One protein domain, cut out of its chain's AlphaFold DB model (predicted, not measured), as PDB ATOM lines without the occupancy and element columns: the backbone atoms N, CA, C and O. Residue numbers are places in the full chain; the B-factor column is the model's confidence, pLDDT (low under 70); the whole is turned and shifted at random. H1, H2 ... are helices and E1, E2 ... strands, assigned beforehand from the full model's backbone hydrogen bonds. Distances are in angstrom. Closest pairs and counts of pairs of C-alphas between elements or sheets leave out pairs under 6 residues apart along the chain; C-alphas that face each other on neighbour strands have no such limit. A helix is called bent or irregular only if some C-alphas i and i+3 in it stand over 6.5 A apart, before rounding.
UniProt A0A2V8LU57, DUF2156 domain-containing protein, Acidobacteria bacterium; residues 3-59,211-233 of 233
ATOM      1  N   LEU A   3     129.918 165.715 164.800       94.25
ATOM      2  CA  LEU A   3     131.321 166.083 164.941       94.25
ATOM      3  C   LEU A   3     131.974 165.886 163.579       94.25
ATOM      4  O   LEU A   3     132.132 164.750 163.143       94.25
ATOM      5  N   ALA A   4     132.316 166.988 162.919       94.50
ATOM      6  CA  ALA A   4     133.161 166.973 161.735       94.50
ATOM      7  C   ALA A   4     134.630 166.804 162.154       94.50
ATOM      8  O   ALA A   4     135.036 167.312 163.207       94.50
ATOM      9  N   CYS A   5     135.401 166.081 161.344       91.19
ATOM     10  CA  CYS A   5     136.847 165.960 161.486       91.19
ATOM     11  C   CYS A   5     137.512 166.919 160.496       91.19
ATOM     12  O   CYS A   5     137.414 166.720 159.290       91.19
ATOM     13  N   GLY A   6     138.154 167.954 161.020       92.12
ATOM     14  CA  GLY A   6     138.706 169.058 160.253       92.12
ATOM     15  C   GLY A   6     137.648 170.039 159.752       92.12
ATOM     16  O   GLY A   6     136.473 170.011 160.138       92.12
ATOM     17  N   ASP A   7     138.119 170.932 158.896       94.88
ATOM     18  CA  ASP A   7     137.309 171.911 158.190       94.88
ATOM     19  C   ASP A   7     136.652 171.320 156.933       94.88
ATOM     20  O   ASP A   7     137.120 170.308 156.403       94.88
ATOM     21  N   PRO A   8     135.584 171.949 156.405       94.50
ATOM     22  CA  PRO A   8     135.095 171.643 155.069       94.50
ATOM     23  C   PRO A   8     136.219 171.690 154.028       94.50
ATOM     24  O   PRO A   8     136.934 172.685 153.914       94.50
ATOM     25  N   ILE A   9     136.333 170.629 153.226       91.38
ATOM     26  CA  ILE A   9     137.238 170.594 152.074       91.38
ATOM     27  C   ILE A   9     136.562 171.361 150.938       91.38
ATOM     28  O   ILE A   9     135.780 170.802 150.169       91.38
ATOM     29  N   ALA A  10     136.807 172.666 150.886       91.31
ATOM     30  CA  ALA A  10     136.182 173.564 149.930       91.31
ATOM     31  C   ALA A  10     137.107 174.751 149.606       91.31
ATOM     32  O   ALA A  10     137.872 175.166 150.478       91.31
ATOM     33  N   PRO A  11     137.030 175.318 148.386       91.62
ATOM     34  CA  PRO A  11     137.692 176.580 148.067       91.62
ATOM     35  C   PRO A  11     137.277 177.712 149.013       91.62
ATOM     36  O   PRO A  11     136.154 177.726 149.529       91.62
ATOM     37  N   ASP A  12     138.165 178.687 149.202       92.38
ATOM     38  CA  ASP A  12     137.966 179.805 150.130       92.38
ATOM     39  C   ASP A  12     136.685 180.592 149.838       92.38
ATOM     40  O   ASP A  12     135.994 181.026 150.763       92.38
ATOM     41  N   GLU A  13     136.327 180.727 148.560       95.38
ATOM     42  CA  GLU A  13     135.167 181.486 148.096       95.38
ATOM     43  C   GLU A  13     133.841 180.887 148.576       95.38
ATOM     44  O   GLU A  13     132.886 181.621 148.832       95.38
ATOM     45  N   VAL A  14     133.788 179.561 148.727       96.12
ATOM     46  CA  VAL A  14     132.576 178.809 149.096       96.12
ATOM     47  C   VAL A  14     132.664 178.191 150.490       96.12
ATOM     48  O   VAL A  14     131.691 177.615 150.975       96.12
ATOM     49  N   PHE A  15     133.790 178.347 151.190       96.00
ATOM     50  CA  PHE A  15     133.998 177.795 152.530       96.00
ATOM     51  C   PHE A  15     132.878 178.187 153.502       96.00
ATOM     52  O   PHE A  15     132.337 177.357 154.233       96.00
ATOM     53  N   ARG A  16     132.482 179.465 153.485       95.38
ATOM     54  CA  ARG A  16     131.403 179.973 154.343       95.38
ATOM     55  C   ARG A  16     130.061 179.312 154.029       95.38
ATOM     56  O   ARG A  16     129.295 179.037 154.949       95.38
ATOM     57  N   GLU A  17     129.771 179.083 152.753       96.62
ATOM     58  CA  GLU A  17     128.545 178.410 152.318       96.62
ATOM     59  C   GLU A  17     128.552 176.952 152.783       96.62
ATOM     60  O   GLU A  17     127.586 176.517 153.400       96.62
ATOM     61  N   ALA A  18     129.684 176.253 152.657       96.94
ATOM     62  CA  ALA A  18     129.840 174.891 153.166       96.94
ATOM     63  C   ALA A  18     129.621 174.792 154.689       96.94
ATOM     64  O   ALA A  18     128.969 173.861 155.169       96.94
ATOM     65  N   VAL A  19     130.116 175.767 155.467       96.69
ATOM     66  CA  VAL A  19     129.833 175.846 156.912       96.69
ATOM     67  C   VAL A  19     128.338 176.064 157.164       96.69
ATOM     68  O   VAL A  19     127.774 175.390 158.027       96.69
ATOM     69  N   SER A  20     127.685 176.960 156.416       96.62
ATOM     70  CA  SER A  20     126.238 177.196 156.527       96.62
ATOM     71  C   SER A  20     125.439 175.927 156.240       96.62
ATOM     72  O   SER A  20     124.595 175.539 157.043       96.62
ATOM     73  N   ASP A  21     125.758 175.231 155.151       96.62
ATOM     74  CA  ASP A  21     125.073 174.008 154.737       96.62
ATOM     75  C   ASP A  21     125.222 172.895 155.778       96.62
ATOM     76  O   ASP A  21     124.251 172.202 156.105       96.62
ATOM     77  N   TYR A  22     126.418 172.746 156.356       96.44
ATOM     78  CA  TYR A  22     126.658 171.816 157.459       96.44
ATOM     79  C   TYR A  22     125.827 172.171 158.699       96.44
ATOM     80  O   TYR A  22     125.224 171.289 159.323       96.44
ATOM     81  N   VAL A  23     125.758 173.457 159.052       95.94
ATOM     82  CA  VAL A  23     124.949 173.952 160.173       95.94
ATOM     83  C   VAL A  23     123.469 173.665 159.938       95.94
ATOM     84  O   VAL A  23     122.825 173.074 160.807       95.94
ATOM     85  N   ASP A  24     122.943 174.012 158.768       96.69
ATOM     86  CA  ASP A  24     121.537 173.830 158.406       96.69
ATOM     87  C   ASP A  24     121.165 172.348 158.322       96.69
ATOM     88  O   ASP A  24     120.080 171.934 158.744       96.69
ATOM     89  N   HIS A  25     122.071 171.505 157.822       97.31
ATOM     90  CA  HIS A  25     121.921 170.056 157.874       97.31
ATOM     91  C   HIS A  25     121.799 169.566 159.321       97.31
ATOM     92  O   HIS A  25     120.831 168.888 159.668       97.31
ATOM     93  N   CYS A  26     122.725 169.958 160.199       96.94
ATOM     94  CA  CYS A  26     122.685 169.562 161.603       96.94
ATOM     95  C   CYS A  26     121.404 170.034 162.301       96.94
ATOM     96  O   CYS A  26     120.775 169.254 163.017       96.94
ATOM     97  N   GLN A  27     120.975 171.273 162.057       94.88
ATOM     98  CA  GLN A  27     119.749 171.827 162.632       94.88
ATOM     99  C   GLN A  27     118.504 171.043 162.207       94.88
ATOM    100  O   GLN A  27     117.697 170.688 163.069       94.88
ATOM    101  N   ARG A  28     118.373 170.691 160.918       97.62
ATOM    102  CA  ARG A  28     117.257 169.869 160.405       97.62
ATOM    103  C   ARG A  28     117.155 168.504 161.085       97.62
ATOM    104  O   ARG A  28     116.054 167.981 161.235       97.62
ATOM    105  N   HIS A  29     118.279 167.950 161.532       97.50
ATOM    106  CA  HIS A  29     118.339 166.671 162.242       97.50
ATOM    107  C   HIS A  29     118.355 166.806 163.777       97.50
ATOM    108  O   HIS A  29     118.492 165.806 164.486       97.50
ATOM    109  N   GLY A  30     118.219 168.020 164.324       95.94
ATOM    110  CA  GLY A  30     118.292 168.263 165.771       95.94
ATOM    111  C   GLY A  30     119.680 167.985 166.363       95.94
ATOM    112  O   GLY A  30     119.824 167.684 167.551       95.94
ATOM    113  N   TRP A  31     120.725 168.035 165.541       96.75
ATOM    114  CA  TRP A  31     122.105 167.837 165.956       96.75
ATOM    115  C   TRP A  31     122.779 169.173 166.249       96.75
ATOM    116  O   TRP A  31     122.654 170.140 165.512       96.75
ATOM    117  N   MET A  32     123.563 169.203 167.324       95.62
ATOM    118  CA  MET A  32     124.523 170.278 167.558       95.62
ATOM    119  C   MET A  32     125.719 170.091 166.605       95.62
ATOM    120  O   MET A  32     126.353 169.039 166.722       95.62
ATOM    121  N   PRO A  33     126.011 171.030 165.686       96.81
ATOM    122  CA  PRO A  33     127.185 170.959 164.815       96.81
ATOM    123  C   PRO A  33     128.447 171.290 165.609       96.81
ATOM    124  O   PRO A  33     128.449 172.234 166.392       96.81
ATOM    125  N   CYS A  34     129.519 170.534 165.423       97.12
ATOM    126  CA  CYS A  34     130.858 170.814 165.944       97.12
ATOM    127  C   CYS A  34     131.891 170.429 164.876       97.12
ATOM    128  O   CYS A  34     131.623 169.523 164.084       97.12
ATOM    129  N   ALA A  35     133.054 171.078 164.874       96.50
ATOM    130  CA  ALA A  35     134.200 170.712 164.038       96.50
ATOM    131  C   ALA A  35     135.445 170.577 164.921       96.50
ATOM    132  O   ALA A  35     135.708 171.436 165.764       96.50
ATOM    133  N   TYR A  36     136.166 169.470 164.792       95.25
ATOM    134  CA  TYR A  36     137.345 169.159 165.594       95.25
ATOM    135  C   TYR A  36     138.595 169.205 164.720       95.25
ATOM    136  O   TYR A  36     138.566 168.662 163.628       95.25
ATOM    137  N   LEU A  37     139.678 169.809 165.212       93.94
ATOM    138  CA  LEU A  37     140.900 170.104 164.446       93.94
ATOM    139  C   LEU A  37     140.713 171.148 163.332       93.94
ATOM    140  O   LEU A  37     141.382 171.086 162.310       93.94
ATOM    141  N   ALA A  38     139.837 172.132 163.546       95.88
ATOM    142  CA  ALA A  38     139.718 173.277 162.646       95.88
ATOM    143  C   ALA A  38     141.005 174.122 162.651       95.88
ATOM    144  O   ALA A  38     141.623 174.308 163.711       95.88
ATOM    145  N   ALA A  39     141.377 174.648 161.490       95.19
ATOM    146  CA  ALA A  39     142.507 175.540 161.293       95.19
ATOM    147  C   ALA A  39     142.211 176.961 161.800       95.19
ATOM    148  O   ALA A  39     141.063 177.408 161.892       95.19
ATOM    149  N   GLU A  40     143.272 177.674 162.184       96.00
ATOM    150  CA  GLU A  40     143.171 179.000 162.804       96.00
ATOM    151  C   GLU A  40     142.608 180.061 161.846       96.00
ATOM    152  O   GLU A  40     141.772 180.883 162.231       96.00
ATOM    153  N   ASP A  41     143.015 180.005 160.581       94.88
ATOM    154  CA  ASP A  41     142.579 180.901 159.506       94.88
ATOM    155  C   ASP A  41     141.086 180.744 159.159       94.88
ATOM    156  O   ASP A  41     140.442 181.694 158.704       94.88
ATOM    157  N   ARG A  42     140.482 179.587 159.462       96.19
ATOM    158  CA  ARG A  42     139.046 179.320 159.266       96.19
ATOM    159  C   ARG A  42     138.154 179.844 160.386       96.19
ATOM    160  O   ARG A  42     136.943 179.984 160.193       96.19
ATOM    161  N   LEU A  43     138.707 180.193 161.550       96.56
ATOM    162  CA  LEU A  43     137.918 180.591 162.725       96.56
ATOM    163  C   LEU A  43     137.015 181.802 162.471       96.56
ATOM    164  O   LEU A  43     135.891 181.844 162.979       96.56
ATOM    165  N   ALA A  44     137.467 182.762 161.662       95.31
ATOM    166  CA  ALA A  44     136.685 183.948 161.320       95.31
ATOM    167  C   ALA A  44     135.373 183.595 160.593       95.31
ATOM    168  O   ALA A  44     134.346 184.229 160.840       95.31
ATOM    169  N   ALA A  45     135.372 182.558 159.747       94.94
ATOM    170  CA  ALA A  45     134.165 182.091 159.067       94.94
ATOM    171  C   ALA A  45     133.174 181.468 160.061       94.94
ATOM    172  O   ALA A  45     131.992 181.812 160.058       94.94
ATOM    173  N   TYR A  46     133.650 180.629 160.985       96.81
ATOM    174  CA  TYR A  46     132.801 180.018 162.014       96.81
ATOM    175  C   TYR A  46     132.184 181.041 162.977       96.81
ATOM    176  O   TYR A  46     131.029 180.896 163.392       96.81
ATOM    177  N   GLN A  47     132.912 182.104 163.327       95.81
ATOM    178  CA  GLN A  47     132.414 183.162 164.213       95.81
ATOM    179  C   GLN A  47     131.163 183.864 163.660       95.81
ATOM    180  O   GLN A  47     130.286 184.245 164.440       95.81
ATOM    181  N   GLN A  48     131.023 183.969 162.332       93.81
ATOM    182  CA  GLN A  48     129.832 184.542 161.686       93.81
ATOM    183  C   GLN A  48     128.560 183.736 161.995       93.81
ATOM    184  O   GLN A  48     127.476 184.306 162.114       93.81
ATOM    185  N   PHE A  49     128.700 182.431 162.245       94.38
ATOM    186  CA  PHE A  49     127.618 181.528 162.649       94.38
ATOM    187  C   PHE A  49     127.509 181.367 164.176       94.38
ATOM    188  O   PHE A  49     126.888 180.428 164.670       94.38
ATOM    189  N   ARG A  50     128.089 182.299 164.949       95.12
ATOM    190  CA  ARG A  50     128.069 182.329 166.427       95.12
ATOM    191  C   ARG A  50     128.729 181.115 167.087       95.12
ATOM    192  O   ARG A  50     128.393 180.769 168.226       95.12
ATOM    193  N   PHE A  51     129.683 180.487 166.410       97.50
ATOM    194  CA  PHE A  51     130.550 179.504 167.044       97.50
ATOM    195  C   PHE A  51     131.592 180.174 167.944       97.50
ATOM    196  O   PHE A  51     131.932 181.349 167.799       97.50
ATOM    197  N   GLN A  52     132.096 179.391 168.888       97.44
ATOM    198  CA  GLN A  52     133.287 179.657 169.678       97.44
ATOM    199  C   GLN A  52     134.339 178.597 169.348       97.44
ATOM    200  O   GLN A  52     134.005 177.511 168.867       97.44
ATOM    201  N   SER A  53     135.599 178.915 169.619       97.06
ATOM    202  CA  SER A  53     136.719 178.007 169.416       97.06
ATOM    203  C   SER A  53     137.486 177.779 170.714       97.06
ATOM    204  O   SER A  53     137.631 178.672 171.550       97.06
ATOM    205  N   LEU A  54     137.982 176.558 170.873       96.25
ATOM    206  CA  LEU A  54     138.869 176.140 171.946       96.25
ATOM    207  C   LEU A  54     140.105 175.510 171.313       96.25
ATOM    208  O   LEU A  54     139.971 174.583 170.522       96.25
ATOM    209  N   ARG A  55     141.302 175.982 171.661       95.38
ATOM    210  CA  ARG A  55     142.551 175.338 171.241       95.38
ATOM    211  C   ARG A  55     142.618 173.922 171.825       95.38
ATOM    212  O   ARG A  55     142.460 173.759 173.033       95.38
ATOM    213  N   VAL A  56     142.854 172.920 170.980       92.94
ATOM    214  CA  VAL A  56     142.862 171.497 171.377       92.94
ATOM    215  C   VAL A  56     144.124 170.743 170.984       92.94
ATOM    216  O   VAL A  56     144.428 169.747 171.629       92.94
ATOM    217  N   ALA A  57     144.850 171.198 169.965       90.94
ATOM    218  CA  ALA A  57     146.085 170.565 169.526       90.94
ATOM    219  C   ALA A  57     147.008 171.570 168.825       90.94
ATOM    220  O   ALA A  57     146.619 172.709 168.554       90.94
ATOM    221  N   GLU A  58     148.226 171.128 168.549       91.00
ATOM    222  CA  GLU A  58     149.146 171.755 167.607       91.00
ATOM    223  C   GLU A  58     149.564 170.691 166.592       91.00
ATOM    224  O   GLU A  58     149.778 169.535 166.956       91.00
ATOM    225  N   GLU A  59     149.651 171.084 165.332       91.38
ATOM    226  CA  GLU A  59     150.092 170.254 164.220       91.38
ATOM    227  C   GLU A  59     151.456 170.748 163.743       91.38
ATOM    228  O   GLU A  59     151.681 171.955 163.618       91.38
ATOM    229  N   TYR A 211     141.822 173.690 166.537       96.06
ATOM    230  CA  TYR A 211     140.714 174.118 167.384       96.06
ATOM    231  C   TYR A 211     139.543 173.133 167.364       96.06
ATOM    232  O   TYR A 211     139.211 172.522 166.352       96.06
ATOM    233  N   LEU A 212     138.876 173.012 168.507       96.94
ATOM    234  CA  LEU A 212     137.500 172.556 168.584       96.94
ATOM    235  C   LEU A 212     136.593 173.767 168.393       96.94
ATOM    236  O   LEU A 212     136.575 174.672 169.227       96.94
ATOM    237  N   VAL A 213     135.812 173.749 167.325       97.69
ATOM    238  CA  VAL A 213     134.782 174.736 167.023       97.69
ATOM    239  C   VAL A 213     133.429 174.186 167.465       97.69
ATOM    240  O   VAL A 213     133.022 173.087 167.077       97.69
ATOM    241  N   HIS A 214     132.719 174.945 168.298       97.19
ATOM    242  CA  HIS A 214     131.427 174.549 168.858       97.19
ATOM    243  C   HIS A 214     130.465 175.741 168.996       97.19
ATOM    244  O   HIS A 214     130.912 176.883 169.103       97.19
ATOM    245  N   PRO A 215     129.137 175.530 169.020       96.06
ATOM    246  CA  PRO A 215     128.187 176.624 169.162       96.06
ATOM    247  C   PRO A 215     128.365 177.321 170.511       96.06
ATOM    248  O   PRO A 215     128.702 176.685 171.520       96.06
ATOM    249  N   ARG A 216     128.127 178.634 170.551       94.06
ATOM    250  CA  ARG A 216     128.199 179.400 171.798       94.06
ATOM    251  C   ARG A 216     127.256 178.821 172.859       94.06
ATOM    252  O   ARG A 216     126.083 178.581 172.592       94.06
ATOM    253  N   GLY A 217     127.774 178.625 174.071       91.94
ATOM    254  CA  GLY A 217     127.018 178.049 175.194       91.94
ATOM    255  C   GLY A 217     126.910 176.519 175.189       91.94
ATOM    256  O   GLY A 217     126.266 175.954 176.072       91.94
ATOM    257  N   ALA A 218     127.546 175.831 174.235       93.75
ATOM    258  CA  ALA A 218     127.618 174.375 174.249       93.75
ATOM    259  C   ALA A 218     128.416 173.848 175.456       93.75
ATOM    260  O   ALA A 218     129.388 174.450 175.914       93.75
ATOM    261  N   ASN A 219     128.026 172.672 175.956       94.00
ATOM    262  CA  ASN A 219     128.749 171.997 177.031       94.00
ATOM    263  C   ASN A 219     129.997 171.295 176.470       94.00
ATOM    264  O   ASN A 219     129.915 170.160 175.998       94.00
ATOM    265  N   VAL A 220     131.150 171.961 176.563       93.50
ATOM    266  CA  VAL A 220     132.440 171.452 176.068       93.50
ATOM    267  C   VAL A 220     132.791 170.086 176.663       93.50
ATOM    268  O   VAL A 220     133.197 169.196 175.926       93.50
ATOM    269  N   SER A 221     132.541 169.852 177.957       92.62
ATOM    270  CA  SER A 221     132.819 168.551 178.590       92.62
ATOM    271  C   SER A 221     132.042 167.405 177.931       92.62
ATOM    272  O   SER A 221     132.578 166.311 177.739       92.62
ATOM    273  N   LYS A 222     130.788 167.647 177.528       93.50
ATOM    274  CA  LYS A 222     129.989 166.670 176.776       93.50
ATOM    275  C   LYS A 222     130.580 166.406 175.388       93.50
ATOM    276  O   LYS A 222     130.569 165.258 174.949       93.50
ATOM    277  N   ILE A 223     131.100 167.441 174.726       93.38
ATOM    278  CA  ILE A 223     131.739 167.326 173.409       93.38
ATOM    279  C   ILE A 223     133.022 166.497 173.512       93.38
ATOM    280  O   ILE A 223     133.165 165.511 172.796       93.38
ATOM    281  N   THR A 224     133.904 166.821 174.459       89.38
ATOM    282  CA  THR A 224     135.158 166.088 174.684       89.38
ATOM    283  C   THR A 224     134.904 164.618 175.019       89.38
ATOM    284  O   THR A 224     135.561 163.747 174.461       89.38
ATOM    285  N   LYS A 225     133.902 164.306 175.855       90.44
ATOM    286  CA  LYS A 225     133.519 162.908 176.142       90.44
ATOM    287  C   LYS A 225     133.065 162.154 174.892       90.44
ATOM    288  O   LYS A 225     133.399 160.983 174.735       90.44
ATOM    289  N   ALA A 226     132.300 162.806 174.017       91.06
ATOM    290  CA  ALA A 226     131.857 162.198 172.768       91.06
ATOM    291  C   ALA A 226     133.019 161.990 171.784       91.06
ATOM    292  O   ALA A 226     133.081 160.931 171.170       91.06
ATOM    293  N   LEU A 227     133.958 162.942 171.692       88.25
ATOM    294  CA  LEU A 227     135.195 162.789 170.916       88.25
ATOM    295  C   LEU A 227     135.985 161.558 171.377       88.25
ATOM    296  O   LEU A 227     136.262 160.675 170.570       88.25
ATOM    297  N   THR A 228     136.241 161.428 172.684       85.56
ATOM    298  CA  THR A 228     136.944 160.257 173.236       85.56
ATOM    299  C   THR A 228     136.208 158.946 172.956       85.56
ATOM    300  O   THR A 228     136.843 157.915 172.756       85.56
ATOM    301  N   ALA A 229     134.873 158.957 172.961       86.00
ATOM    302  CA  ALA A 229     134.078 157.764 172.683       86.00
ATOM    303  C   ALA A 229     134.117 157.361 171.203       86.00
ATOM    304  O   ALA A 229     134.119 156.169 170.919       86.00
ATOM    305  N   ILE A 230     134.134 158.325 170.279       85.00
ATOM    306  CA  ILE A 230     134.182 158.072 168.832       85.00
ATOM    307  C   ILE A 230     135.570 157.591 168.407       85.00
ATOM    308  O   ILE A 230     135.660 156.664 167.617       85.00
ATOM    309  N   GLN A 231     136.635 158.162 168.971       80.31
ATOM    310  CA  GLN A 231     138.006 157.760 168.652       80.31
ATOM    311  C   GLN A 231     138.331 156.318 169.069       80.31
ATOM    312  O   GLN A 231     139.232 155.725 168.497       80.31
ATOM    313  N   LYS A 232     137.618 155.763 170.060       75.50
ATOM    314  CA  LYS A 232     137.823 154.400 170.594       75.50
ATOM    315  C   LYS A 232     136.896 153.334 169.990       75.50
ATOM    316  O   LYS A 232     136.846 152.226 170.525       75.50
ATOM    317  N   ARG A 233     136.078 153.694 169.000       60.91
ATOM    318  CA  ARG A 233     135.189 152.751 168.305       60.91
ATOM    319  C   ARG A 233     135.950 152.009 167.230       60.91
ATOM    320  O   ARG A 233     135.690 150.791 167.138       60.91
TER     321      ARG A 233
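Overview. This is residues 3 to 59 and 211 to 233 of the 233 residues of the protein "DUF2156 domain-containing protein" of Acidobacteria bacterium (UniProt A0A2V8LU57). A strongly twisted sheet of four strands is sandwiched between helices, with H1 and H2 on one face and H3 crossing the other. The 80 printed residues include E1, H1, E2, H2, E3, E4 and H3, in that order; the sheet runs E1 E2 E4 E3 and is mixed. The class is mixed, helices and strands; the whole is compact, with a radius of gyration of the C-alphas of 12.2 A and spans of 35 by 33 by 25 A.

Arrangement. E1, residues 3 to 5, is parallel to its neighbour E2, residues 33 to 39, with N 4 and O 34 within hydrogen-bond range at 2.9 A. H1, residues 12 to 28, links them in a strand-helix-strand unit, two parallel neighbours with a helix between, its crossover right-handed. H1 lies over E2 at a height over the sheet of 11.1 A. H2, residues 43 to 48, is on the same face; residues 15 to 19 of H1 alone touch it, closest at the C-alphas of Arg 16 and Ala 45, 5.9 A. E2, H2 and E3, residues 51 to 59, form a split unit, also right-handed, with E4, residues 211 to 215, between the strands. E4 is antiparallel to E2 (N 35 and O 213, 3.0 A) and to E3 (N 54 and O 212, 2.9 A). H3, residues 220 to 231, is on the opposite face, across the strands at 81 degrees to E2 on the local plane. Each O i to N i+4 pair is within hydrogen-bond range in H3, against 11 of 13 in H1 and 1 of 2 in H2.

Along the chain. E1 begins at C-alpha 3 (131.321, 166.083, 164.941). H1 spans 25.2 A and is irregular, C-alphas 13 and 16 being 7.4 A apart. E2 spans 16.4 A; E3 spans 21.8 A and bends by 62 degrees at residue 56. H3 spans 16.5 A, ending at C-alpha 231 (138.006, 157.760, 168.652).

Size, cuts and confidence. Residues 60 to 210 are not printed; C-alphas 59 and 211 are 10.6 A apart across the cut. No link printed whole is long. Of the printed residues, residue 233 alone has a pLDDT under 70, and the mean pLDDT of the printed part is 93.6.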